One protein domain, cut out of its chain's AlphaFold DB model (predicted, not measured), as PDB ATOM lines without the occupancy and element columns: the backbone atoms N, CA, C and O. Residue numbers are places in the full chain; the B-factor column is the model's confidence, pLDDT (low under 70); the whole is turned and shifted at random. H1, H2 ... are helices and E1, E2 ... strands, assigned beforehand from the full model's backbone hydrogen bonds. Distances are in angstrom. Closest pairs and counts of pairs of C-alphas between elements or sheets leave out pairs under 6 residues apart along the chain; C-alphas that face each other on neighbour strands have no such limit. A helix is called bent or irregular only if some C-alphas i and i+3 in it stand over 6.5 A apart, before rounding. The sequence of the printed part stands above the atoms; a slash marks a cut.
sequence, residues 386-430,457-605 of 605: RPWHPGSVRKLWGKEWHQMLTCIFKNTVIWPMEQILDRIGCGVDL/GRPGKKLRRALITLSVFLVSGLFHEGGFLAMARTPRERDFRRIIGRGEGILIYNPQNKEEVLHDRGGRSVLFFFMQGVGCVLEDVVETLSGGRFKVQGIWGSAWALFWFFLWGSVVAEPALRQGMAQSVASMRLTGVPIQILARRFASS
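Overview. This is residues 386 to 430 and 457 to 605 of the 605 residues of the protein "MBOAT_2 domain-containing protein" of Tilletia indica (UniProt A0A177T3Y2). Two long helices, H3 and H5, stand side by side and run opposite ways as the core; the bent helix H2 packs on H3 with its arm H2b, and the bent helix H6 folds back along H5. Short H1 crosses H5 and H6a, short H4 and a small strand hairpin, E1 and E2, lie toward the end of the core where H3 ends and H5 begins, and the last residues, 591 to 605, stick out as an arm with most of H8. The printed part has 194 residues with eight named helices and two antiparallel strands, in the order H1 H2 H3 H4 E1 E2 H5 H6 H7 H8, and is mostly helix. It is loose, with a radius of gyration of the C-alphas of 20.2 A and spans of 59 by 54 by 35 A.

Along the chain. H1 is residues 393 to 400, from C-alpha 393 at (222.851, 296.913, 233.544). H2, residues 403 to 423, was assigned as one helix by its hydrogen bonds but is bent, with C-alphas 412 and 415 7.0 A apart; its arms are H2a, 403 to 412, and H2b, 415 to 423. H3, residues 459 to 486, is 40.0 A long and begins at (231.547, 279.075, 226.340). H4 is 496 to 500, E1 506 to 508, E2 518 to 520. H5, 524 to 545, is 30.5 A long. H6, 554 to 578, likewise one helix by its hydrogen bonds, is bent, with C-alphas 567 and 570 6.9 A apart; its arms are H6a, 554 to 567, and H6b, 570 to 578. H7 is 583 to 586; H8, 588 to 603, is 21.3 A long and ends at (177.905, 295.102, 235.179).

Arrangement. H3 and H5 touch at a shallow tilt of 17 degrees, opposite ways, closest at C-alphas 477 and 526, 3.8 A. H2b touches H3 at C-alphas 417 and 468, 6.2 A. H4 touches H3 at 481 and 499, 5.9 A. H1 touches H5 at 394 and 536, 4.9 A, and H6a at 393 and 561, 4.8 A. H6b touches H5 at 525 and 572, 5.8 A. H7 and H8 meet only through their link. In the hairpin E1 and E2, N 506 and O 520 are 3.1 A apart, within hydrogen-bond range. H1, H2b, H3, H5 and H6a have every O i to N i+4 pair within range; H2a has 4 of 6, H6b 4 of 5, H8 10 of 12, and H4 0 of 1 but 2 of 2 O i to N i+3 pairs; H7 is too short for an i+4 pair.

Size, cuts and confidence. The C-alphas farthest apart, of Gly 547 and Ser 604, are 65.1 A apart. Residues 431 to 456 are not printed, and C-alphas 430 and 457 are 7.7 A apart across this cut. Of the links printed whole, none is long. Mean pLDDT of the printed part is 76.5; it is under 70 in 53 residues, among them 507 to 518 and 573 to 605.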
ATOM      1  N   ARG A 386     215.557 299.104 243.261       72.69
ATOM      2  CA  ARG A 386     216.381 300.317 243.379       72.69
ATOM      3  C   ARG A 386     216.931 300.678 241.992       72.69
ATOM      4  O   ARG A 386     218.145 300.650 241.799       72.69
ATOM      5  N   PRO A 387     216.074 301.007 241.009       70.81
ATOM      6  CA  PRO A 387     216.523 301.273 239.641       70.81
ATOM      7  C   PRO A 387     217.458 302.486 239.526       70.81
ATOM      8  O   PRO A 387     218.261 302.545 238.605       70.81
ATOM      9  N   TRP A 388     217.409 303.417 240.482       73.50
ATOM     10  CA  TRP A 388     218.334 304.555 240.593       73.50
ATOM     11  C   TRP A 388     219.726 304.174 241.120       73.50
ATOM     12  O   TRP A 388     220.647 304.983 241.092       73.50
ATOM     13  N   HIS A 389     219.892 302.951 241.624       78.88
ATOM     14  CA  HIS A 389     221.174 302.420 242.074       78.88
ATOM     15  C   HIS A 389     221.321 300.952 241.645       78.88
ATOM     16  O   HIS A 389     221.392 300.049 242.489       78.88
ATOM     17  N   PRO A 390     221.307 300.683 240.327       77.50
ATOM     18  CA  PRO A 390     221.085 299.338 239.827       77.50
ATOM     19  C   PRO A 390     222.273 298.410 240.057       77.50
ATOM     20  O   PRO A 390     222.114 297.197 240.014       77.50
ATOM     21  N   GLY A 391     223.468 298.936 240.327       90.12
ATOM     22  CA  GLY A 391     224.662 298.133 240.558       90.12
ATOM     23  C   GLY A 391     225.227 297.442 239.316       90.12
ATOM     24  O   GLY A 391     226.384 297.069 239.385       90.12
ATOM     25  N   SER A 392     224.462 297.265 238.229       95.06
ATOM     26  CA  SER A 392     224.882 296.870 236.868       95.06
ATOM     27  C   SER A 392     223.690 297.013 235.896       95.06
ATOM     28  O   SER A 392     222.549 297.127 236.348       95.06
ATOM     29  N   VAL A 393     223.905 296.977 234.578       92.81
ATOM     30  CA  VAL A 393     222.851 296.913 233.544       92.81
ATOM     31  C   VAL A 393     222.061 295.610 233.669       92.81
ATOM     32  O   VAL A 393     220.829 295.629 233.677       92.81
ATOM     33  N   ARG A 394     222.739 294.468 233.855       94.31
ATOM     34  CA  ARG A 394     222.074 293.171 234.078       94.31
ATOM     35  C   ARG A 394     221.180 293.202 235.311       94.31
ATOM     36  O   ARG A 394     220.075 292.667 235.284       94.31
ATOM     37  N   LYS A 395     221.646 293.813 236.400       91.12
ATOM     38  CA  LYS A 395     220.868 293.927 237.634       91.12
ATOM     39  C   LYS A 395     219.725 294.934 237.485       91.12
ATOM     40  O   LYS A 395     218.630 294.623 237.948       91.12
ATOM     41  N   LEU A 396     219.933 296.050 236.774       87.81
ATOM     42  CA  LEU A 396     218.873 297.002 236.426       87.81
ATOM     43  C   LEU A 396     217.682 296.269 235.808       87.81
ATOM     44  O   LEU A 396     216.609 296.242 236.395       87.81
ATOM     45  N   TRP A 397     217.890 295.614 234.668       89.44
ATOM     46  CA  TRP A 397     216.808 294.981 233.913       89.44
ATOM     47  C   TRP A 397     216.340 293.653 234.508       89.44
ATOM     48  O   TRP A 397     215.173 293.300 234.397       89.44
ATOM     49  N   GLY A 398     217.241 292.912 235.152       84.94
ATOM     50  CA  GLY A 398     216.943 291.588 235.684       84.94
ATOM     51  C   GLY A 398     216.309 291.588 237.071       84.94
ATOM     52  O   GLY A 398     215.642 290.613 237.393       84.94
ATOM     53  N   LYS A 399     216.525 292.626 237.896       83.94
ATOM     54  CA  LYS A 399     216.043 292.667 239.295       83.94
ATOM     55  C   LYS A 399     215.446 293.996 239.751       83.94
ATOM     56  O   LYS A 399     214.645 294.006 240.681       83.94
ATOM     57  N   GLU A 400     215.850 295.116 239.159       80.62
ATOM     58  CA  GLU A 400     215.523 296.438 239.706       80.62
ATOM     59  C   GLU A 400     214.467 297.197 238.885       80.62
ATOM     60  O   GLU A 400     213.872 298.144 239.400       80.62
ATOM     61  N   TRP A 401     214.199 296.773 237.646       79.56
ATOM     62  CA  TRP A 401     213.292 297.415 236.695       79.56
ATOM     63  C   TRP A 401     212.224 296.442 236.187       79.56
ATOM     64  O   TRP A 401     212.549 295.315 235.821       79.56
ATOM     65  N   HIS A 402     210.961 296.881 236.167       75.38
ATOM     66  CA  HIS A 402     209.786 296.174 235.623       75.38
ATOM     67  C   HIS A 402     209.773 294.654 235.855       75.38
ATOM     68  O   HIS A 402     209.545 293.880 234.927       75.38
ATOM     69  N   GLN A 403     209.967 294.212 237.098       74.75
ATOM     70  CA  GLN A 403     210.116 292.785 237.422       74.75
ATOM     71  C   GLN A 403     208.915 291.914 237.030       74.75
ATOM     72  O   GLN A 403     209.058 290.728 236.759       74.75
ATOM     73  N   MET A 404     207.736 292.517 236.908       69.81
ATOM     74  CA  MET A 404     206.548 291.856 236.376       69.81
ATOM     75  C   MET A 404     206.716 291.395 234.921       69.81
ATOM     76  O   MET A 404     206.270 290.307 234.555       69.81
ATOM     77  N   LEU A 405     207.389 292.195 234.086       75.00
ATOM     78  CA  LEU A 405     207.651 291.829 232.695       75.00
ATOM     79  C   LEU A 405     208.632 290.657 232.605       75.00
ATOM     80  O   LEU A 405     208.554 289.887 231.653       75.00
ATOM     81  N   THR A 406     209.506 290.470 233.600       77.00
ATOM     82  CA  THR A 406     210.430 289.329 233.656       77.00
ATOM     83  C   THR A 406     209.678 288.004 233.585       77.00
ATOM     84  O   THR A 406     210.081 287.125 232.830       77.00
ATOM     85  N   CYS A 407     208.557 287.861 234.301       71.50
ATOM     86  CA  CYS A 407     207.727 286.654 234.242       71.50
ATOM     87  C   CYS A 407     207.136 286.434 232.845       71.50
ATOM     88  O   CYS A 407     207.123 285.310 232.349       71.50
ATOM     89  N   ILE A 408     206.693 287.501 232.182       75.06
ATOM     90  CA  ILE A 408     206.153 287.423 230.820       75.06
ATOM     91  C   ILE A 408     207.251 286.969 229.865       75.06
ATOM     92  O   ILE A 408     207.095 285.946 229.207       75.06
ATOM     93  N   PHE A 409     208.389 287.668 229.853       83.88
ATOM     94  CA  PHE A 409     209.526 287.326 229.001       83.88
ATOM     95  C   PHE A 409     210.081 285.936 229.299       83.88
ATOM     96  O   PHE A 409     210.542 285.266 228.377       83.88
ATOM     97  N   LYS A 410     209.998 285.466 230.550       82.75
ATOM     98  CA  LYS A 410     210.394 284.104 230.908       82.75
ATOM     99  C   LYS A 410     209.618 283.061 230.102       82.75
ATOM    100  O   LYS A 410     210.223 282.130 229.587       82.75
ATOM    101  N   ASN A 411     208.311 283.246 229.940       77.12
ATOM    102  CA  ASN A 411     207.450 282.285 229.246       77.12
ATOM    103  C   ASN A 411     207.355 282.527 227.745       77.12
ATOM    104  O   ASN A 411     207.295 281.578 226.972       77.12
ATOM    105  N   THR A 412     207.324 283.789 227.320       79.31
ATOM    106  CA  THR A 412     207.128 284.130 225.908       79.31
ATOM    107  C   THR A 412     208.424 284.113 225.112       79.31
ATOM    108  O   THR A 412     208.374 283.965 223.894       79.31
ATOM    109  N   VAL A 413     209.580 284.250 225.774       87.81
ATOM    110  CA  VAL A 413     210.879 284.335 225.099       87.81
ATOM    111  C   VAL A 413     211.898 283.365 225.678       87.81
ATOM    112  O   VAL A 413     212.410 282.540 224.931       87.81
ATOM    113  N   ILE A 414     212.201 283.425 226.980       90.12
ATOM    114  CA  ILE A 414     213.309 282.653 227.569       90.12
ATOM    115  C   ILE A 414     213.075 281.153 227.413       90.12
ATOM    116  O   ILE A 414     213.914 280.490 226.820       90.12
ATOM    117  N   TRP A 415     211.944 280.626 227.883       88.00
ATOM    118  CA  TRP A 415     211.668 279.188 227.847       88.00
ATOM    119  C   TRP A 415     211.578 278.625 226.416       88.00
ATOM    120  O   TRP A 415     212.256 277.635 226.133       88.00
ATOM    121  N   PRO A 416     210.859 279.257 225.461       89.19
ATOM    122  CA  PRO A 416     210.906 278.841 224.061       89.19
ATOM    123  C   PRO A 416     212.319 278.886 223.472       89.19
ATOM    124  O   PRO A 416     212.734 277.949 222.792       89.19
ATOM    125  N   MET A 417     213.091 279.940 223.761       91.31
ATOM    126  CA  MET A 417     214.473 280.045 223.291       91.31
ATOM    127  C   MET A 417     215.375 278.988 223.921       91.31
ATOM    128  O   MET A 417     216.224 278.443 223.229       91.31
ATOM    129  N   GLU A 418     215.194 278.654 225.197       90.12
ATOM    130  CA  GLU A 418     215.909 277.560 225.850       90.12
ATOM    131  C   GLU A 418     215.648 276.236 225.138       90.12
ATOM    132  O   GLU A 418     216.611 275.568 224.779       90.12
ATOM    133  N   GLN A 419     214.388 275.913 224.830       89.44
ATOM    134  CA  GLN A 419     214.048 274.698 224.083       89.44
ATOM    135  C   GLN A 419     214.649 274.676 222.677       89.44
ATOM    136  O   GLN A 419     215.146 273.641 222.233       89.44
ATOM    137  N   ILE A 420     214.600 275.802 221.960       90.31
ATOM    138  CA  ILE A 420     215.190 275.915 220.621       90.31
ATOM    139  C   ILE A 420     216.705 275.705 220.703       90.31
ATOM    140  O   ILE A 420     217.257 274.926 219.929       90.31
ATOM    141  N   LEU A 421     217.370 276.361 221.658       91.44
ATOM    142  CA  LEU A 421     218.816 276.268 221.857       91.44
ATOM    143  C   LEU A 421     219.249 274.866 222.313       91.44
ATOM    144  O   LEU A 421     220.277 274.379 221.843       91.44
ATOM    145  N   ASP A 422     218.450 274.194 223.143       86.69
ATOM    146  CA  ASP A 422     218.668 272.797 223.536       86.69
ATOM    147  C   ASP A 422     218.564 271.855 222.333       86.69
ATOM    148  O   ASP A 422     219.442 271.017 222.125       86.69
ATOM    149  N   ARG A 423     217.547 272.035 221.480       88.38
ATOM    150  CA  ARG A 423     217.354 271.213 220.274       88.38
ATOM    151  C   ARG A 423     218.487 271.350 219.259       88.38
ATOM    152  O   ARG A 423     218.786 270.382 218.570       88.38
ATOM    153  N   ILE A 424     219.130 272.516 219.170       89.50
ATOM    154  CA  ILE A 424     220.297 272.725 218.291       89.50
ATOM    155  C   ILE A 424     221.637 272.393 218.975       89.50
ATOM    156  O   ILE A 424     222.695 272.626 218.392       89.50
ATOM    157  N   GLY A 425     221.621 271.887 220.215       86.88
ATOM    158  CA  GLY A 425     222.827 271.537 220.970       86.88
ATOM    159  C   GLY A 425     223.653 272.740 221.448       86.88
ATOM    160  O   GLY A 425     224.834 272.597 221.770       86.88
ATOM    161  N   CYS A 426     223.075 273.944 221.503       85.38
ATOM    162  CA  CYS A 426     223.778 275.144 221.949       85.38
ATOM    163  C   CYS A 426     223.887 275.173 223.482       85.38
ATOM    164  O   CYS A 426     222.928 275.472 224.192       85.38
ATOM    165  N   GLY A 427     225.083 274.895 224.005       77.75
ATOM    166  CA  GLY A 427     225.359 274.960 225.445       77.75
ATOM    167  C   GLY A 427     224.920 273.733 226.244       77.75
ATOM    168  O   GLY A 427     224.925 273.799 227.473       77.75
ATOM    169  N   VAL A 428     224.575 272.636 225.566       77.62
ATOM    170  CA  VAL A 428     224.462 271.310 226.182       77.62
ATOM    171  C   VAL A 428     225.877 270.830 226.494       77.62
ATOM    172  O   VAL A 428     226.737 270.819 225.610       77.62
ATOM    173  N   ASP A 429     226.136 270.473 227.754       70.44
ATOM    174  CA  ASP A 429     227.375 269.781 228.099       70.44
ATOM    175  C   ASP A 429     227.353 268.454 227.336       70.44
ATOM    176  O   ASP A 429     226.462 267.629 227.548       70.44
ATOM    177  N   LEU A 430     228.293 268.260 226.405       62.50
ATOM    178  CA  LEU A 430     228.469 266.945 225.796       62.50
ATOM    179  C   LEU A 430     228.651 265.938 226.937       62.50
ATOM    180  O   LEU A 430     229.374 266.260 227.890       62.50
ATOM    181  N   GLY A 457     233.055 273.335 226.312       57.50
ATOM    182  CA  GLY A 457     232.653 273.142 227.722       57.50
ATOM    183  C   GLY A 457     231.873 274.320 228.314       57.50
ATOM    184  O   GLY A 457     230.658 274.294 228.459       57.50
ATOM    185  N   ARG A 458     232.575 275.408 228.652       59.31
ATOM    186  CA  ARG A 458     231.996 276.605 229.301       59.31
ATOM    187  C   ARG A 458     231.477 277.720 228.373       59.31
ATOM    188  O   ARG A 458     230.556 278.422 228.796       59.31
ATOM    189  N   PRO A 459     232.010 277.952 227.157       63.81
ATOM    190  CA  PRO A 459     231.547 279.075 226.340       63.81
ATOM    191  C   PRO A 459     230.203 278.804 225.662       63.81
ATOM    192  O   PRO A 459     229.468 279.757 225.441       63.81
ATOM    193  N   GLY A 460     229.812 277.538 225.454       80.94
ATOM    194  CA  GLY A 460     228.469 277.191 224.973       80.94
ATOM    195  C   GLY A 460     227.359 277.715 225.891       80.94
ATOM    196  O   GLY A 460     226.409 278.330 225.418       80.94
ATOM    197  N   LYS A 461     227.519 277.589 227.217       86.19
ATOM    198  CA  LYS A 461     226.562 278.135 228.200       86.19
ATOM    199  C   LYS A 461     226.503 279.664 228.179       86.19
ATOM    200  O   LYS A 461     225.425 280.240 228.297       86.19
ATOM    201  N   LYS A 462     227.649 280.332 228.001       88.69
ATOM    202  CA  LYS A 462     227.714 281.801 227.905       88.69
ATOM    203  C   LYS A 462     227.093 282.311 226.611       88.69
ATOM    204  O   LYS A 462     226.325 283.264 226.658       88.69
ATOM    205  N   LEU A 463     227.369 281.649 225.489       91.06
ATOM    206  CA  LEU A 463     226.744 281.951 224.205       91.06
ATOM    207  C   LEU A 463     225.231 281.736 224.274       91.06
ATOM    208  O   LEU A 463     224.483 282.636 223.908       91.06
ATOM    209  N   ARG A 464     224.775 280.603 224.826       93.06
ATOM    210  CA  ARG A 464     223.351 280.323 225.061       93.06
ATOM    211  C   ARG A 464     222.696 281.447 225.862       93.06
ATOM    212  O   ARG A 464     221.692 282.007 225.433       93.06
ATOM    213  N   ARG A 465     223.295 281.830 226.995       92.56
ATOM    214  CA  ARG A 465     222.800 282.934 227.829       92.56
ATOM    215  C   ARG A 465     222.777 284.264 227.075       92.56
ATOM    216  O   ARG A 465     221.809 285.011 227.209       92.56
ATOM    217  N   ALA A 466     223.808 284.555 226.285       95.38
ATOM    218  CA  ALA A 466     223.876 285.768 225.481       95.38
ATOM    219  C   ALA A 466     222.758 285.808 224.431       95.38
ATOM    220  O   ALA A 466     222.055 286.809 224.344       95.38
ATOM    221  N   LEU A 467     222.525 284.710 223.707       95.75
ATOM    222  CA  LEU A 467     221.452 284.601 222.716       95.75
ATOM    223  C   LEU A 467     220.066 284.768 223.347       95.75
ATOM    224  O   LEU A 467     219.246 285.521 222.823       95.75
ATOM    225  N   ILE A 468     219.817 284.131 224.495       94.88
ATOM    226  CA  ILE A 468     218.569 284.304 225.256       94.88
ATOM    227  C   ILE A 468     218.397 285.771 225.664       94.88
ATOM    228  O   ILE A 468     217.343 286.358 225.428       94.88
ATOM    229  N   THR A 469     219.439 286.379 226.235       95.38
ATOM    230  CA  THR A 469     219.409 287.777 226.690       95.38
ATOM    231  C   THR A 469     219.105 288.720 225.528       95.38
ATOM    232  O   THR A 469     218.179 289.523 225.612       95.38
ATOM    233  N   LEU A 470     219.824 288.589 224.411       96.81
ATOM    234  CA  LEU A 470     219.594 289.396 223.212       96.81
ATOM    235  C   LEU A 470     218.181 289.195 222.650       96.81
ATOM    236  O   LEU A 470     217.557 290.170 222.242       96.81
ATOM    237  N   SER A 471     217.649 287.971 222.687       95.69
ATOM    238  CA  SER A 471     216.288 287.672 222.225       95.69
ATOM    239  C   SER A 471     215.226 288.351 223.089       95.69
ATOM    240  O   SER A 471     214.307 288.963 222.552       95.69
ATOM    241  N   VAL A 472     215.369 288.312 224.420       93.88
ATOM    242  CA  VAL A 472     214.461 289.011 225.352       93.88
ATOM    243  C   VAL A 472     214.417 290.502 225.040       93.88
ATOM    244  O   VAL A 472     213.339 291.080 224.907       93.88
ATOM    245  N   PHE A 473     215.581 291.122 224.873       95.31
ATOM    246  CA  PHE A 473     215.668 292.550 224.598       95.31
ATOM    247  C   PHE A 473     215.219 292.928 223.185       95.31
ATOM    248  O   PHE A 473     214.589 293.972 223.017       95.31
ATOM    249  N   LEU A 474     215.466 292.078 222.187       94.56
ATOM    250  CA  LEU A 474     214.933 292.254 220.839       94.56
ATOM    251  C   LEU A 474     213.403 292.244 220.864       94.56
ATOM    252  O   LEU A 474     212.777 293.185 220.387       94.56
ATOM    253  N   VAL A 475     212.801 291.221 221.478       89.88
ATOM    254  CA  VAL A 475     211.344 291.107 221.601       89.88
ATOM    255  C   VAL A 475     210.775 292.273 222.408       89.88
ATOM    256  O   VAL A 475     209.789 292.869 221.986       89.88
ATOM    257  N   SER A 476     211.420 292.678 223.508       88.69
ATOM    258  CA  SER A 476     211.036 293.881 224.258       88.69
ATOM    259  C   SER A 476     211.020 295.126 223.369       88.69
ATOM    260  O   SER A 476     210.043 295.877 223.360       88.69
ATOM    261  N   GLY A 477     212.067 295.322 222.569       88.31
ATOM    262  CA  GLY A 477     212.146 296.406 221.604       88.31
ATOM    263  C   GLY A 477     211.024 296.370 220.565       88.31
ATOM    264  O   GLY A 477     210.409 297.402 220.302       88.31
ATOM    265  N   LEU A 478     210.703 295.183 220.036       86.12
ATOM    266  CA  LEU A 478     209.588 294.972 219.105       86.12
ATOM    267  C   LEU A 478     208.235 295.310 219.744       86.12
ATOM    268  O   LEU A 478     207.405 295.933 219.091       86.12
ATOM    269  N   PHE A 479     208.015 294.952 221.013       83.12
ATOM    270  CA  PHE A 479     206.797 295.320 221.743       83.12
ATOM    271  C   PHE A 479     206.648 296.838 221.879       83.12
ATOM    272  O   PHE A 479     205.562 297.365 221.652       83.12
ATOM    273  N   HIS A 480     207.729 297.547 222.213       82.50
ATOM    274  CA  HIS A 480     207.686 299.005 222.338       82.50
ATOM    275  C   HIS A 480     207.460 299.677 220.981       82.50
ATOM    276  O   HIS A 480     206.622 300.568 220.875       82.50
ATOM    277  N   GLU A 481     208.135 299.211 219.930       82.75
ATOM    278  CA  GLU A 481     207.957 299.729 218.570       82.75
ATOM    279  C   GLU A 481     206.561 299.423 218.007       82.75
ATOM    280  O   GLU A 481     205.932 300.291 217.407       82.75
ATOM    281  N   GLY A 482     206.026 298.229 218.271       77.25
ATOM    282  CA  GLY A 482     204.636 297.875 217.980       77.25
ATOM    283  C   GLY A 482     203.644 298.749 218.748       77.25
ATOM    284  O   GLY A 482     202.630 299.163 218.189       77.25
ATOM    285  N   GLY A 483     203.977 299.105 219.992       73.69
ATOM    286  CA  GLY A 483     203.299 300.154 220.746       73.69
ATOM    287  C   GLY A 483     203.298 301.467 219.970       73.69
ATOM    288  O   GLY A 483     202.232 301.970 219.650       73.69
ATOM    289  N   PHE A 484     204.461 301.986 219.570       72.88
ATOM    290  CA  PHE A 484     204.557 303.221 218.778       72.88
ATOM    291  C   PHE A 484     203.763 303.165 217.465       72.88
ATOM    292  O   PHE A 484     203.079 304.130 217.125       72.88
ATOM    293  N   LEU A 485     203.750 302.024 216.776       74.62
ATOM    294  CA  LEU A 485     202.925 301.808 215.585       74.62
ATOM    295  C   LEU A 485     201.425 301.805 215.867       74.62
ATOM    296  O   LEU A 485     200.655 302.362 215.091       74.62
ATOM    297  N   ALA A 486     200.980 301.219 216.976       66.00
ATOM    298  CA  ALA A 486     199.578 301.299 217.379       66.00
ATOM    299  C   ALA A 486     199.155 302.749 217.693       66.00
ATOM    300  O   ALA A 486     197.977 303.092 217.616       66.00
ATOM    301  N   MET A 487     200.127 303.606 218.019       61.84
ATOM    302  CA  MET A 487     199.953 305.016 218.396       61.84
ATOM    303  C   MET A 487     200.120 305.984 217.218       61.84
ATOM    304  O   MET A 487     199.888 307.190 217.362       61.84
ATOM    305  N   ALA A 488     200.496 305.454 216.057       71.06
ATOM    306  CA  ALA A 488     200.678 306.190 214.825       71.06
ATOM    307  C   ALA A 488     199.361 306.789 214.310       71.06
ATOM    308  O   ALA A 488     198.324 306.119 214.191       71.06
ATOM    309  N   ARG A 489     199.408 308.073 213.960       64.31
ATOM    310  CA  ARG A 489     198.265 308.861 213.486       64.31
ATOM    311  C   ARG A 489     198.129 308.810 211.978       64.31
ATOM    312  O   ARG A 489     197.013 308.795 211.466       64.31
ATOM    313  N   THR A 490     199.252 308.789 211.271       76.50
ATOM    314  CA  THR A 490     199.255 308.775 209.808       76.50
ATOM    315  C   THR A 490     199.443 307.354 209.270       76.50
ATOM    316  O   THR A 490     200.094 306.533 209.916       76.50
ATOM    317  N   PRO A 491     198.917 307.034 208.073       81.75
ATOM    318  CA  PRO A 491     199.209 305.757 207.418       81.75
ATOM    319  C   PRO A 491     200.714 305.496 207.263       81.75
ATOM    320  O   PRO A 491     201.155 304.366 207.432       81.75
ATOM    321  N   ARG A 492     201.509 306.552 207.032       78.94
ATOM    322  CA  ARG A 492     202.978 306.479 206.970       78.94
ATOM    323  C   ARG A 492     203.606 306.100 208.309       78.94
ATOM    324  O   ARG A 492     204.505 305.271 208.357       78.94
ATOM    325  N   GLU A 493     203.119 306.673 209.407       77.69
ATOM    326  CA  GLU A 493     203.548 306.294 210.758       77.69
ATOM    327  C   GLU A 493     203.152 304.854 211.119       77.69
ATOM    328  O   GLU A 493     203.817 304.258 211.954       77.69
ATOM    329  N   ARG A 494     202.099 304.292 210.504       82.50
ATOM    330  CA  ARG A 494     201.643 302.902 210.715       82.50
ATOM    331  C   ARG A 494     202.377 301.873 209.858       82.50
ATOM    332  O   ARG A 494     202.048 300.690 209.928       82.50
ATOM    333  N   ASP A 495     203.337 302.292 209.039       86.81
ATOM    334  CA  ASP A 495     204.081 301.373 208.184       86.81
ATOM    335  C   ASP A 495     204.843 300.348 209.040       86.81
ATOM    336  O   ASP A 495     205.779 300.688 209.762       86.81
ATOM    337  N   PHE A 496     204.470 299.070 208.934       87.44
ATOM    338  CA  PHE A 496     205.117 297.969 209.654       87.44
ATOM    339  C   PHE A 496     206.620 297.866 209.379       87.44
ATOM    340  O   PHE A 496     207.368 297.367 210.220       87.44
ATOM    341  N   ARG A 497     207.110 298.378 208.241       89.94
ATOM    342  CA  ARG A 497     208.552 298.438 207.949       89.94
ATOM    343  C   ARG A 497     209.301 299.324 208.944       89.94
ATOM    344  O   ARG A 497     210.509 299.150 209.115       89.94
ATOM    345  N   ARG A 498     208.606 300.225 209.647       87.94
ATOM    346  CA  ARG A 498     209.179 301.027 210.733       87.94
ATOM    347  C   ARG A 498     209.688 300.179 211.884       87.94
ATOM    348  O   ARG A 498     210.679 300.572 212.478       87.94
ATOM    349  N   ILE A 499     209.118 298.994 212.136       87.00
ATOM    350  CA  ILE A 499     209.610 298.087 213.189       87.00
ATOM    351  C   ILE A 499     211.110 297.816 213.031       87.00
ATOM    352  O   ILE A 499     211.853 297.779 214.005       87.00
ATOM    353  N   ILE A 500     211.565 297.673 211.787       89.38
ATOM    354  CA  ILE A 500     212.956 297.368 211.441       89.38
ATOM    355  C   ILE A 500     213.728 298.602 210.942       89.38
ATOM    356  O   ILE A 500     214.750 298.458 210.274       89.38
ATOM    357  N   GLY A 501     213.228 299.813 211.208       88.69
ATOM    358  CA  GLY A 501     213.859 301.067 210.782       88.69
ATOM    359  C   GLY A 501     213.851 301.309 209.271       88.69
ATOM    360  O   GLY A 501     214.682 302.056 208.754       88.69
ATOM    361  N   ARG A 502     212.932 300.666 208.541       91.00
ATOM    362  CA  ARG A 502     212.786 300.780 207.079       91.00
ATOM    363  C   ARG A 502     211.488 301.447 206.643       91.00
ATOM    364  O   ARG A 502     211.139 301.361 205.467       91.00
ATOM    365  N   GLY A 503     210.754 302.066 207.559       86.12
ATOM    366  CA  GLY A 503     209.558 302.791 207.159       86.12
ATOM    367  C   GLY A 503     209.888 304.050 206.379       86.12
ATOM    368  O   GLY A 503     211.019 304.551 206.426       86.12
ATOM    369  N   GLU A 504     208.882 304.585 205.693       84.75
ATOM    370  CA  GLU A 504     208.986 305.923 205.120       84.75
ATOM    371  C   GLU A 504     209.429 306.913 206.204       84.75
ATOM    372  O   GLU A 504     208.887 306.949 207.316       84.75
ATOM    373  N   GLY A 505     210.472 307.682 205.890       79.25
ATOM    374  CA  GLY A 505     211.021 308.656 206.818       79.25
ATOM    375  C   GLY A 505     209.982 309.730 207.083       79.25
ATOM    376  O   GLY A 505     209.640 310.492 206.180       79.25
ATOM    377  N   ILE A 506     209.502 309.817 208.319       75.06
ATOM    378  CA  ILE A 506     208.634 310.922 208.708       75.06
ATOM    379  C   ILE A 506     209.514 312.158 208.766       75.06
ATOM    380  O   ILE A 506     210.535 312.153 209.452       75.06
ATOM    381  N   LEU A 507     209.126 313.191 208.017       67.31
ATOM    382  CA  LEU A 507     209.770 314.493 208.084       67.31
ATOM    383  C   LEU A 507     209.605 315.053 209.495       67.31
ATOM    384  O   LEU A 507     208.508 315.466 209.883       67.31
ATOM    385  N   ILE A 508     210.700 315.076 210.247       61.34
ATOM    386  CA  ILE A 508     210.791 315.819 211.495       61.34
ATOM    387  C   ILE A 508     211.475 317.135 211.150       61.34
ATOM    388  O   ILE A 508     212.647 317.169 210.779       61.34
ATOM    389  N   TYR A 509     210.703 318.216 211.218       54.28
ATOM    390  CA  TYR A 509     211.192 319.560 210.946       54.28
ATOM    391  C   TYR A 509     212.294 319.926 211.951       54.28
ATOM    392  O   TYR A 509     212.043 319.932 213.158       54.28
ATOM    393  N   ASN A 510     213.503 320.215 211.461       53.09
ATOM    394  CA  ASN A 510     214.574 320.804 212.256       53.09
ATOM    395  C   ASN A 510     214.470 322.334 212.153       53.09
ATOM    396  O   ASN A 510     214.789 322.894 211.108       53.09
ATOM    397  N   PRO A 511     214.059 323.044 213.214       47.16
ATOM    398  CA  PRO A 511     213.851 324.487 213.133       47.16
ATOM    399  C   PRO A 511     215.142 325.303 212.938       47.16
ATOM    400  O   PRO A 511     215.052 326.464 212.555       47.16
ATOM    401  N   GLN A 512     216.333 324.733 213.181       47.84
ATOM    402  CA  GLN A 512     217.608 325.454 213.006       47.84
ATOM    403  C   GLN A 512     218.173 325.373 211.589       47.84
ATOM    404  O   GLN A 512     218.840 326.302 211.149       47.84
ATOM    405  N   ASN A 513     217.917 324.276 210.884       52.31
ATOM    406  CA  ASN A 513     218.376 324.083 209.519       52.31
ATOM    407  C   ASN A 513     217.116 323.884 208.692       52.31
ATOM    408  O   ASN A 513     216.573 322.780 208.671       52.31
ATOM    409  N   LYS A 514     216.651 324.942 208.013       58.03
ATOM    410  CA  LYS A 514     215.492 324.879 207.100       58.03
ATOM    411  C   LYS A 514     215.621 323.759 206.049       58.03
ATOM    412  O   LYS A 514     214.634 323.423 205.403       58.03
ATOM    413  N   GLU A 515     216.812 323.178 205.914       58.22
ATOM    414  CA  GLU A 515     217.165 322.127 204.969       58.22
ATOM    415  C   GLU A 515     217.371 320.731 205.596       58.22
ATOM    416  O   GLU A 515     217.205 319.736 204.892       58.22
ATOM    417  N   GLU A 516     217.668 320.590 206.900       52.84
ATOM    418  CA  GLU A 516     217.897 319.256 207.489       52.84
ATOM    419  C   GLU A 516     216.613 318.642 208.026       52.84
ATOM    420  O   GLU A 516     216.194 318.832 209.167       52.84
ATOM    421  N   VAL A 517     216.010 317.820 207.188       61.25
ATOM    422  CA  VAL A 517     214.913 316.949 207.571       61.25
ATOM    423  C   VAL A 517     215.481 315.738 208.307       61.25
ATOM    424  O   VAL A 517     216.073 314.847 207.696       61.25
ATOM    425  N   LEU A 518     215.266 315.655 209.622       63.50
ATOM    426  CA  LEU A 518     215.576 314.419 210.333       63.50
ATOM    427  C   LEU A 518     214.507 313.380 209.969       63.50
ATOM    428  O   LEU A 518     213.332 313.526 210.308       63.50
ATOM    429  N   HIS A 519     214.905 312.326 209.263       75.75
ATOM    430  CA  HIS A 519     214.003 311.243 208.888       75.75
ATOM    431  C   HIS A 519     213.974 310.172 209.975       75.75
ATOM    432  O   HIS A 519     214.884 309.346 210.068       75.75
ATOM    433  N   ASP A 520     212.901 310.129 210.763       81.38
ATOM    434  CA  ASP A 520     212.650 308.965 211.610       81.38
ATOM    435  C   ASP A 520     211.977 307.858 210.795       81.38
ATOM    436  O   ASP A 520     210.812 307.970 210.395       81.38
ATOM    437  N   ARG A 521     212.725 306.780 210.558       88.44
ATOM    438  CA  ARG A 521     212.266 305.576 209.855       88.44
ATOM    439  C   ARG A 521     211.758 304.485 210.804       88.44
ATOM    440  O   ARG A 521     211.422 303.404 210.325       88.44
ATOM    441  N   GLY A 522     211.687 304.760 212.110       88.31
ATOM    442  CA  GLY A 522     211.331 303.796 213.153       88.31
ATOM    443  C   GLY A 522     212.503 302.919 213.596       88.31
ATOM    444  O   GLY A 522     213.658 303.158 213.245       88.31
ATOM    445  N   GLY A 523     212.212 301.906 214.410       90.25
ATOM    446  CA  GLY A 523     213.159 300.879 214.858       90.25
ATOM    447  C   GLY A 523     214.103 301.357 215.960       90.25
ATOM    448  O   GLY A 523     214.964 300.607 216.422       90.25
ATOM    449  N   ARG A 524     213.937 302.599 216.422       88.62
ATOM    450  CA  ARG A 524     214.781 303.213 217.454       88.62
ATOM    451  C   ARG A 524     214.561 302.558 218.813       88.62
ATOM    452  O   ARG A 524     215.527 302.353 219.542       88.62
ATOM    453  N   SER A 525     213.335 302.142 219.125       87.00
ATOM    454  CA  SER A 525     213.050 301.402 220.362       87.00
ATOM    455  C   SER A 525     213.627 299.996 220.306       87.00
ATOM    456  O   SER A 525     214.212 299.530 221.284       87.00
ATOM    457  N   VAL A 526     213.534 299.347 219.139       92.06
ATOM    458  CA  VAL A 526     214.183 298.053 218.891       92.06
ATOM    459  C   VAL A 526     215.683 298.160 219.133       92.06
ATOM    460  O   VAL A 526     216.226 297.380 219.911       92.06
ATOM    461  N   LEU A 527     216.328 299.171 218.546       93.00
ATOM    462  CA  LEU A 527     217.747 299.437 218.744       93.00
ATOM    463  C   LEU A 527     218.074 299.711 220.217       93.00
ATOM    464  O   LEU A 527     218.976 299.080 220.759       93.00
ATOM    465  N   PHE A 528     217.334 300.608 220.877       91.31
ATOM    466  CA  PHE A 528     217.562 300.957 222.278       91.31
ATOM    467  C   PHE A 528     217.554 299.720 223.175       91.31
ATOM    468  O   PHE A 528     218.533 299.475 223.881       91.31
ATOM    469  N   PHE A 529     216.478 298.926 223.131       93.00
ATOM    470  CA  PHE A 529     216.359 297.737 223.969       93.00
ATOM    471  C   PHE A 529     217.379 296.673 223.576       93.00
ATOM    472  O   PHE A 529     218.023 296.119 224.462       93.00
ATOM    473  N   PHE A 530     217.610 296.438 222.282       96.00
ATOM    474  CA  PHE A 530     218.642 295.502 221.834       96.00
ATOM    475  C   PHE A 530     220.023 295.864 222.397       96.00
ATOM    476  O   PHE A 530     220.721 294.996 222.924       96.00
ATOM    477  N   MET A 531     220.379 297.153 222.400       96.25
ATOM    478  CA  MET A 531     221.631 297.623 222.995       96.25
ATOM    479  C   MET A 531     221.675 297.462 224.519       96.25
ATOM    480  O   MET A 531     222.761 297.275 225.066       96.25
ATOM    481  N   GLN A 532     220.542 297.430 225.227       94.94
ATOM    482  CA  GLN A 532     220.520 297.019 226.641       94.94
ATOM    483  C   GLN A 532     220.912 295.545 226.810       94.94
ATOM    484  O   GLN A 532     221.682 295.204 227.712       94.94
ATOM    485  N   GLY A 533     220.453 294.681 225.900       96.25
ATOM    486  CA  GLY A 533     220.873 293.283 225.828       96.25
ATOM    487  C   GLY A 533     222.367 293.137 225.552       96.25
ATOM    488  O   GLY A 533     223.045 292.391 226.257       96.25
ATOM    489  N   VAL A 534     222.901 293.912 224.601       97.25
ATOM    490  CA  VAL A 534     224.348 293.974 224.334       97.25
ATOM    491  C   VAL A 534     225.113 294.413 225.582       97.25
ATOM    492  O   VAL A 534     226.100 293.773 225.934       97.25
ATOM    493  N   GLY A 535     224.630 295.426 226.306       96.56
ATOM    494  CA  GLY A 535     225.219 295.862 227.576       96.56
ATOM    495  C   GLY A 535     225.301 294.733 228.607       96.56
ATOM    496  O   GLY A 535     226.356 294.517 229.198       96.56
ATOM    497  N   CYS A 536     224.229 293.950 228.766       96.62
ATOM    498  CA  CYS A 536     224.205 292.793 229.670       96.62
ATOM    499  C   CYS A 536     225.218 291.704 229.272       96.62
ATOM    500  O   CYS A 536     225.853 291.102 230.143       96.62
ATOM    501  N   VAL A 537     225.366 291.452 227.966       96.75
ATOM    502  CA  VAL A 537     226.328 290.482 227.420       96.75
ATOM    503  C   VAL A 537     227.763 290.981 227.581       96.75
ATOM    504  O   VAL A 537     228.635 290.203 227.963       96.75
ATOM    505  N   LEU A 538     228.020 292.270 227.358       96.56
ATOM    506  CA  LEU A 538     229.341 292.864 227.558       96.56
ATOM    507  C   LEU A 538     229.784 292.791 229.020       96.56
ATOM    508  O   LEU A 538     230.950 292.495 229.265       96.56
ATOM    509  N   GLU A 539     228.874 292.957 229.987       96.19
ATOM    510  CA  GLU A 539     229.189 292.695 231.399       96.19
ATOM    511  C   GLU A 539     229.696 291.258 231.598       96.19
ATOM    512  O   GLU A 539     230.721 291.053 232.241       96.19
ATOM    513  N   ASP A 540     229.026 290.260 231.005       93.31
ATOM    514  CA  ASP A 540     229.448 288.854 231.094       93.31
ATOM    515  C   ASP A 540     230.823 288.641 230.432       93.31
ATOM    516  O   ASP A 540     231.659 287.896 230.953       93.31
ATOM    517  N   VAL A 541     231.087 289.300 229.302       93.50
ATOM    518  CA  VAL A 541     232.375 289.229 228.595       93.50
ATOM    519  C   VAL A 541     233.494 289.853 229.430       93.50
ATOM    520  O   VAL A 541     234.526 289.213 229.612       93.50
ATOM    521  N   VAL A 542     233.295 291.043 229.996       93.56
ATOM    522  CA  VAL A 542     234.294 291.733 230.831       93.56
ATOM    523  C   VAL A 542     234.600 290.938 232.105       93.56
ATOM    524  O   VAL A 542     235.767 290.725 232.444       93.56
ATOM    525  N   GLU A 543     233.571 290.420 232.783       93.19
ATOM    526  CA  GLU A 543     233.738 289.545 233.954       93.19
ATOM    527  C   GLU A 543     234.514 288.269 233.589       93.19
ATOM    528  O   GLU A 543     235.323 287.768 234.370       93.19
ATOM    529  N   THR A 544     234.321 287.759 232.369       90.12
ATOM    530  CA  THR A 544     235.038 286.584 231.861       90.12
ATOM    531  C   THR A 544     236.496 286.881 231.536       90.12
ATOM    532  O   THR A 544     237.374 286.136 231.970       90.12
ATOM    533  N   LEU A 545     236.761 287.941 230.770       90.12
ATOM    534  CA  LEU A 545     238.104 288.310 230.317       90.12
ATOM    535  C   LEU A 545     239.003 288.728 231.480       90.12
ATOM    536  O   LEU A 545     240.195 288.443 231.470       90.12
ATOM    537  N   SER A 546     238.429 289.326 232.523       92.12
ATOM    538  CA  SER A 546     239.158 289.648 233.752       92.12
ATOM    539  C   SER A 546     239.458 288.428 234.634       92.12
ATOM    540  O   SER A 546     240.016 288.580 235.722       92.12
ATOM    541  N   GLY A 547     239.063 287.216 234.221       90.12
ATOM    542  CA  GLY A 547     239.176 286.015 235.049       90.12
ATOM    543  C   GLY A 547     238.369 286.119 236.347       90.12
ATOM    544  O   GLY A 547     238.769 285.558 237.363       90.12
ATOM    545  N   GLY A 548     237.279 286.893 236.345       88.31
ATOM    546  CA  GLY A 548     236.473 287.194 237.527       88.31
ATOM    547  C   GLY A 548     237.102 288.193 238.505       88.31
ATOM    548  O   GLY A 548     236.479 288.482 239.527       88.31
ATOM    549  N   ARG A 549     238.297 288.737 238.213       92.25
ATOM    550  CA  ARG A 549     238.950 289.763 239.051       92.25
ATOM    551  C   ARG A 549     238.174 291.075 239.042       92.25
ATOM    552  O   ARG A 549     238.123 291.757 240.060       92.25
ATOM    553  N   PHE A 550     237.556 291.414 237.912       92.75
ATOM    554  CA  PHE A 550     236.715 292.595 237.781       92.75
ATOM    555  C   PHE A 550     235.252 292.166 237.678       92.75
ATOM    556  O   PHE A 550     234.830 291.597 236.673       92.75
ATOM    557  N   LYS A 551     234.481 292.423 238.738       93.94
ATOM    558  CA  LYS A 551     233.028 292.221 238.749       93.94
ATOM    559  C   LYS A 551     232.343 293.542 238.436       93.94
ATOM    560  O   LYS A 551     232.613 294.536 239.110       93.94
ATOM    561  N   VAL A 552     231.430 293.553 237.465       92.81
ATOM    562  CA  VAL A 552     230.664 294.759 237.111       92.81
ATOM    563  C   VAL A 552     229.507 294.897 238.101       92.81
ATOM    564  O   VAL A 552     228.348 294.643 237.789       92.81
ATOM    565  N   GLN A 553     229.841 295.209 239.354       93.06
ATOM    566  CA  GLN A 553     228.899 295.310 240.469       93.06
ATOM    567  C   GLN A 553     229.197 296.539 241.341       93.06
ATOM    568  O   GLN A 553     230.260 297.156 241.250       93.06
ATOM    569  N   GLY A 554     228.247 296.906 242.205       91.88
ATOM    570  CA  GLY A 554     228.410 297.997 243.168       91.88
ATOM    571  C   GLY A 554     228.541 299.367 242.498       91.88
ATOM    572  O   GLY A 554     227.742 299.717 241.626       91.88
ATOM    573  N   ILE A 555     229.536 300.153 242.918       90.88
ATOM    574  CA  ILE A 555     229.780 301.503 242.384       90.88
ATOM    575  C   ILE A 555     230.211 301.430 240.915       90.88
ATOM    576  O   ILE A 555     229.645 302.138 240.088       90.88
ATOM    577  N   TRP A 556     231.132 300.525 240.572       91.81
ATOM    578  CA  TRP A 556     231.620 300.358 239.198       91.81
ATOM    579  C   TRP A 556     230.521 299.921 238.240       91.81
ATOM    580  O   TRP A 556     230.390 300.480 237.155       91.81
ATOM    581  N   GLY A 557     229.685 298.968 238.650       92.12
ATOM    582  CA  GLY A 557     228.555 298.571 237.821       92.12
ATOM    583  C   GLY A 557     227.439 299.624 237.769       92.12
ATOM    584  O   GLY A 557     226.768 299.737 236.750       92.12
ATOM    585  N   SER A 558     227.275 300.467 238.798       88.50
ATOM    586  CA  SER A 558     226.369 301.628 238.723       88.50
ATOM    587  C   SER A 558     226.884 302.690 237.751       88.50
ATOM    588  O   SER A 558     226.109 303.191 236.943       88.50
ATOM    589  N   ALA A 559     228.184 302.998 237.782       88.81
ATOM    590  CA  ALA A 559     228.816 303.909 236.829       88.81
ATOM    591  C   ALA A 559     228.703 303.381 235.391       88.81
ATOM    592  O   ALA A 559     228.311 304.124 234.495       88.81
ATOM    593  N   TRP A 560     228.957 302.084 235.189       94.00
ATOM    594  CA  TRP A 560     228.748 301.407 233.909       94.00
ATOM    595  C   TRP A 560     227.293 301.494 233.437       94.00
ATOM    596  O   TRP A 560     227.045 301.869 232.295       94.00
ATOM    597  N   ALA A 561     226.327 301.208 234.313       89.19
ATOM    598  CA  ALA A 561     224.911 301.281 233.972       89.19
ATOM    599  C   ALA A 561     224.476 302.701 233.591       89.19
ATOM    600  O   ALA A 561     223.775 302.870 232.598       89.19
ATOM    601  N   LEU A 562     224.924 303.717 234.337       83.38
ATOM    602  CA  LEU A 562     224.662 305.120 234.015       83.38
ATOM    603  C   LEU A 562     225.274 305.498 232.668       83.38
ATOM    604  O   LEU A 562     224.565 306.024 231.818       83.38
ATOM    605  N   PHE A 563     226.552 305.184 232.448       88.31
ATOM    606  CA  PHE A 563     227.224 305.424 231.172       88.31
ATOM    607  C   PHE A 563     226.463 304.778 230.006       88.31
ATOM    608  O   PHE A 563     226.166 305.446 229.017       88.31
ATOM    609  N   TRP A 564     226.082 303.506 230.148       92.75
ATOM    610  CA  TRP A 564     225.338 302.773 229.127       92.75
ATOM    611  C   TRP A 564     223.975 303.413 228.841       92.75
ATOM    612  O   TRP A 564     223.569 303.550 227.686       92.75
ATOM    613  N   PHE A 565     223.277 303.847 229.892       82.81
ATOM    614  CA  PHE A 565     221.980 304.498 229.764       82.81
ATOM    615  C   PHE A 565     222.088 305.900 229.158       82.81
ATOM    616  O   PHE A 565     221.235 306.265 228.363       82.81
ATOM    617  N   PHE A 566     223.132 306.675 229.458       80.38
ATOM    618  CA  PHE A 566     223.366 307.964 228.800       80.38
ATOM    619  C   PHE A 566     223.712 307.795 227.321       80.38
ATOM    620  O   PHE A 566     223.201 308.540 226.487       80.38
ATOM    621  N   LEU A 567     224.534 306.794 226.995       85.19
ATOM    622  CA  LEU A 567     224.959 306.523 225.626       85.19
ATOM    623  C   LEU A 567     223.779 306.142 224.723       85.19
ATOM    624  O   LEU A 567     223.668 306.648 223.608       85.19
ATOM    625  N   TRP A 568     222.890 305.271 225.205       88.62
ATOM    626  CA  TRP A 568     221.786 304.737 224.400       88.62
ATOM    627  C   TRP A 568     220.434 305.390 224.685       88.62
ATOM    628  O   TRP A 568     219.551 305.357 223.833       88.62
ATOM    629  N   GLY A 569     220.242 305.995 225.854       74.56
ATOM    630  CA  GLY A 569     218.966 306.569 226.292       74.56
ATOM    631  C   GLY A 569     218.465 307.696 225.399       74.56
ATOM    632  O   GLY A 569     217.257 307.827 225.216       74.56
ATOM    633  N   SER A 570     219.363 308.448 224.761       76.06
ATOM    634  CA  SER A 570     219.007 309.470 223.768       76.06
ATOM    635  C   SER A 570     218.211 308.896 222.587       76.06
ATOM    636  O   SER A 570     217.281 309.544 222.107       76.06
ATOM    637  N   VAL A 571     218.501 307.651 222.179       75.81
ATOM    638  CA  VAL A 571     217.852 306.969 221.044       75.81
ATOM    639  C   VAL A 571     216.350 306.792 221.266       75.81
ATOM    640  O   VAL A 571     215.594 306.868 220.298       75.81
ATOM    641  N   VAL A 572     215.917 306.579 222.515       70.00
ATOM    642  CA  VAL A 572     214.498 306.415 222.877       70.00
ATOM    643  C   VAL A 572     213.883 307.689 223.460       70.00
ATOM    644  O   VAL A 572     212.701 307.950 223.240       70.00
ATOM    645  N   ALA A 573     214.674 308.514 224.155       63.25
ATOM    646  CA  ALA A 573     214.201 309.754 224.763       63.25
ATOM    647  C   ALA A 573     213.717 310.753 223.707       63.25
ATOM    648  O   ALA A 573     212.655 311.344 223.872       63.25
ATOM    649  N   GLU A 574     214.443 310.902 222.597       65.38
ATOM    650  CA  GLU A 574     214.083 311.828 221.521       65.38
ATOM    651  C   GLU A 574     212.736 311.450 220.850       65.38
ATOM    652  O   GLU A 574     211.855 312.313 220.782       65.38
ATOM    653  N   PRO A 575     212.480 310.191 220.428       62.25
ATOM    654  CA  PRO A 575     211.153 309.762 219.974       62.25
ATOM    655  C   PRO A 575     210.047 309.902 221.028       62.25
ATOM    656  O   PRO A 575     208.958 310.373 220.697       62.25
ATOM    657  N   ALA A 576     210.310 309.527 222.286       59.59
ATOM    658  CA  ALA A 576     209.319 309.589 223.363       59.59
ATOM    659  C   ALA A 576     208.908 311.033 223.700       59.59
ATOM    660  O   ALA A 576     207.729 311.315 223.917       59.59
ATOM    661  N   LEU A 577     209.871 311.960 223.688       56.97
ATOM    662  CA  LEU A 577     209.639 313.398 223.809       56.97
ATOM    663  C   LEU A 577     208.814 313.933 222.632       56.97
ATOM    664  O   LEU A 577     207.874 314.697 222.837       56.97
ATOM    665  N   ARG A 578     209.134 313.509 221.402       59.00
ATOM    666  CA  ARG A 578     208.511 314.013 220.165       59.00
ATOM    667  C   ARG A 578     207.091 313.538 219.929       59.00
ATOM    668  O   ARG A 578     206.256 314.319 219.489       59.00
ATOM    669  N   GLN A 579     206.816 312.266 220.190       56.94
ATOM    670  CA  GLN A 579     205.463 311.734 220.051       56.94
ATOM    671  C   GLN A 579     204.549 312.222 221.182       56.94
ATOM    672  O   GLN A 579     203.339 312.053 221.103       56.94
ATOM    673  N   GLY A 580     205.112 312.874 222.207       51.34
ATOM    674  CA  GLY A 580     204.420 313.226 223.431       51.34
ATOM    675  C   GLY A 580     204.171 311.962 224.240       51.34
ATOM    676  O   GLY A 580     203.407 311.086 223.846       51.34
ATOM    677  N   MET A 581     204.765 311.866 225.424       46.56
ATOM    678  CA  MET A 581     204.565 310.710 226.310       46.56
ATOM    679  C   MET A 581     203.092 310.488 226.698       46.56
ATOM    680  O   MET A 581     202.715 309.407 227.137       46.56
ATOM    681  N   ALA A 582     202.249 311.503 226.512       40.91
ATOM    682  CA  ALA A 582     200.806 311.442 226.680       40.91
ATOM    683  C   ALA A 582     200.029 310.955 225.444       40.91
ATOM    684  O   ALA A 582     198.895 310.500 225.563       40.91
ATOM    685  N   GLN A 583     200.616 310.957 224.249       41.72
ATOM    686  CA  GLN A 583     200.006 310.266 223.115       41.72
ATOM    687  C   GLN A 583     200.031 308.747 223.325       41.72
ATOM    688  O   GLN A 583     199.105 308.057 222.895       41.72
ATOM    689  N   SER A 584     201.012 308.257 224.096       37.69
ATOM    690  CA  SER A 584     201.047 306.884 224.601       37.69
ATOM    691  C   SER A 584     199.880 306.514 225.509       37.69
ATOM    692  O   SER A 584     199.575 305.342 225.708       37.69
ATOM    693  N   VAL A 585     199.204 307.532 226.029       38.41
ATOM    694  CA  VAL A 585     198.038 307.433 226.894       38.41
ATOM    695  C   VAL A 585     196.747 307.606 226.080       38.41
ATOM    696  O   VAL A 585     195.792 306.852 226.262       38.41
ATOM    697  N   ALA A 586     196.721 308.525 225.108       33.84
ATOM    698  CA  ALA A 586     195.575 308.727 224.218       33.84
ATOM    699  C   ALA A 586     195.248 307.495 223.348       33.84
ATOM    700  O   ALA A 586     194.081 307.222 223.073       33.84
ATOM    701  N   SER A 587     196.245 306.707 222.953       36.59
ATOM    702  CA  SER A 587     196.068 305.460 222.195       36.59
ATOM    703  C   SER A 587     195.421 304.328 222.997       36.59
ATOM    704  O   SER A 587     194.705 303.506 222.427       36.59
ATOM    705  N   MET A 588     195.561 304.318 224.324       37.31
ATOM    706  CA  MET A 588     194.827 303.377 225.174       37.31
ATOM    707  C   MET A 588     193.340 303.727 225.309       37.31
ATOM    708  O   MET A 588     192.556 302.903 225.777       37.31
ATOM    709  N   ARG A 589     192.887 304.895 224.821       34.81
ATOM    710  CA  ARG A 589     191.446 305.143 224.624       34.81
ATOM    711  C   ARG A 589     190.853 304.204 223.569       34.81
ATOM    712  O   ARG A 589     189.714 303.779 223.733       34.81
ATOM    713  N   LEU A 590     191.623 303.818 222.544       31.77
ATOM    714  CA  LEU A 590     191.182 302.864 221.513       31.77
ATOM    715  C   LEU A 590     191.074 301.428 222.050       31.77
ATOM    716  O   LEU A 590     190.159 300.712 221.651       31.77
ATOM    717  N   THR A 591     191.922 301.016 223.001       34.50
ATOM    718  CA  THR A 591     191.747 299.742 223.734       34.50
ATOM    719  C   THR A 591     190.703 299.845 224.852       34.50
ATOM    720  O   THR A 591     190.053 298.855 225.185       34.50
ATOM    721  N   GLY A 592     190.468 301.049 225.383       32.03
ATOM    722  CA  GLY A 592     189.431 301.354 226.368       32.03
ATOM    723  C   GLY A 592     187.997 301.196 225.850       32.03
ATOM    724  O   GLY A 592     187.124 300.835 226.632       32.03
ATOM    725  N   VAL A 593     187.735 301.393 224.551       35.72
ATOM    726  CA  VAL A 593     186.387 301.235 223.961       35.72
ATOM    727  C   VAL A 593     185.887 299.775 224.017       35.72
ATOM    728  O   VAL A 593     184.820 299.549 224.595       35.72
ATOM    729  N   PRO A 594     186.638 298.758 223.543       36.19
ATOM    730  CA  PRO A 594     186.290 297.349 223.762       36.19
ATOM    731  C   PRO A 594     186.122 296.985 225.246       36.19
ATOM    732  O   PRO A 594     185.250 296.196 225.606       36.19
ATOM    733  N   ILE A 595     186.926 297.592 226.125       40.03
ATOM    734  CA  ILE A 595     186.914 297.331 227.571       40.03
ATOM    735  C   ILE A 595     185.700 297.962 228.256       40.03
ATOM    736  O   ILE A 595     185.110 297.332 229.126       40.03
ATOM    737  N   GLN A 596     185.266 299.159 227.853       39.06
ATOM    738  CA  GLN A 596     184.014 299.753 228.326       39.06
ATOM    739  C   GLN A 596     182.803 298.920 227.896       39.06
ATOM    740  O   GLN A 596     181.859 298.772 228.672       39.06
ATOM    741  N   ILE A 597     182.840 298.335 226.695       44.09
ATOM    742  CA  ILE A 597     181.800 297.419 226.206       44.09
ATOM    743  C   ILE A 597     181.771 296.134 227.050       44.09
ATOM    744  O   ILE A 597     180.699 295.721 227.497       44.09
ATOM    745  N   LEU A 598     182.934 295.537 227.332       40.62
ATOM    746  CA  LEU A 598     183.048 294.355 228.196       40.62
ATOM    747  C   LEU A 598     182.621 294.653 229.641       40.62
ATOM    748  O   LEU A 598     181.820 293.912 230.204       40.62
ATOM    749  N   ALA A 599     183.085 295.758 230.227       39.06
ATOM    750  CA  ALA A 599     182.748 296.160 231.591       39.06
ATOM    751  C   ALA A 599     181.251 296.462 231.763       39.06
ATOM    752  O   ALA A 599     180.673 296.087 232.779       39.06
ATOM    753  N   ARG A 600     180.597 297.083 230.767       42.31
ATOM    754  CA  ARG A 600     179.138 297.286 230.777       42.31
ATOM    755  C   ARG A 600     178.379 295.963 230.725       42.31
ATOM    756  O   ARG A 600     177.428 295.814 231.481       42.31
ATOM    757  N   ARG A 601     178.827 294.996 229.912       41.09
ATOM    758  CA  ARG A 601     178.230 293.649 229.882       41.09
ATOM    759  C   ARG A 601     178.388 292.904 231.210       41.09
ATOM    760  O   ARG A 601     177.427 292.292 231.653       41.09
ATOM    761  N   PHE A 602     179.552 293.009 231.855       42.22
ATOM    762  CA  PHE A 602     179.809 292.420 233.178       42.22
ATOM    763  C   PHE A 602     179.077 293.114 234.332       42.22
ATOM    764  O   PHE A 602     178.920 292.517 235.390       42.22
ATOM    765  N   ALA A 603     178.690 294.381 234.178       39.44
ATOM    766  CA  ALA A 603     177.905 295.102 235.179       39.44
ATOM    767  C   ALA A 603     176.394 294.849 235.035       39.44
ATOM    768  O   ALA A 603     175.655 295.045 235.994       39.44
ATOM    769  N   SER A 604     175.940 294.442 233.844       37.94
ATOM    770  CA  SER A 604     174.545 294.075 233.561       37.94
ATOM    771  C   SER A 604     174.217 292.595 233.802       37.94
ATOM    772  O   SER A 604     173.059 292.212 233.662       37.94
ATOM    773  N   SER A 605     175.226 291.777 234.119       35.84
ATOM    774  CA  SER A 605     175.125 290.364 234.519       35.84
ATOM    775  C   SER A 605     175.444 290.216 235.997       35.84
ATOM    776  O   SER A 605     174.728 289.466 236.688       35.84
TER     777      SER A 605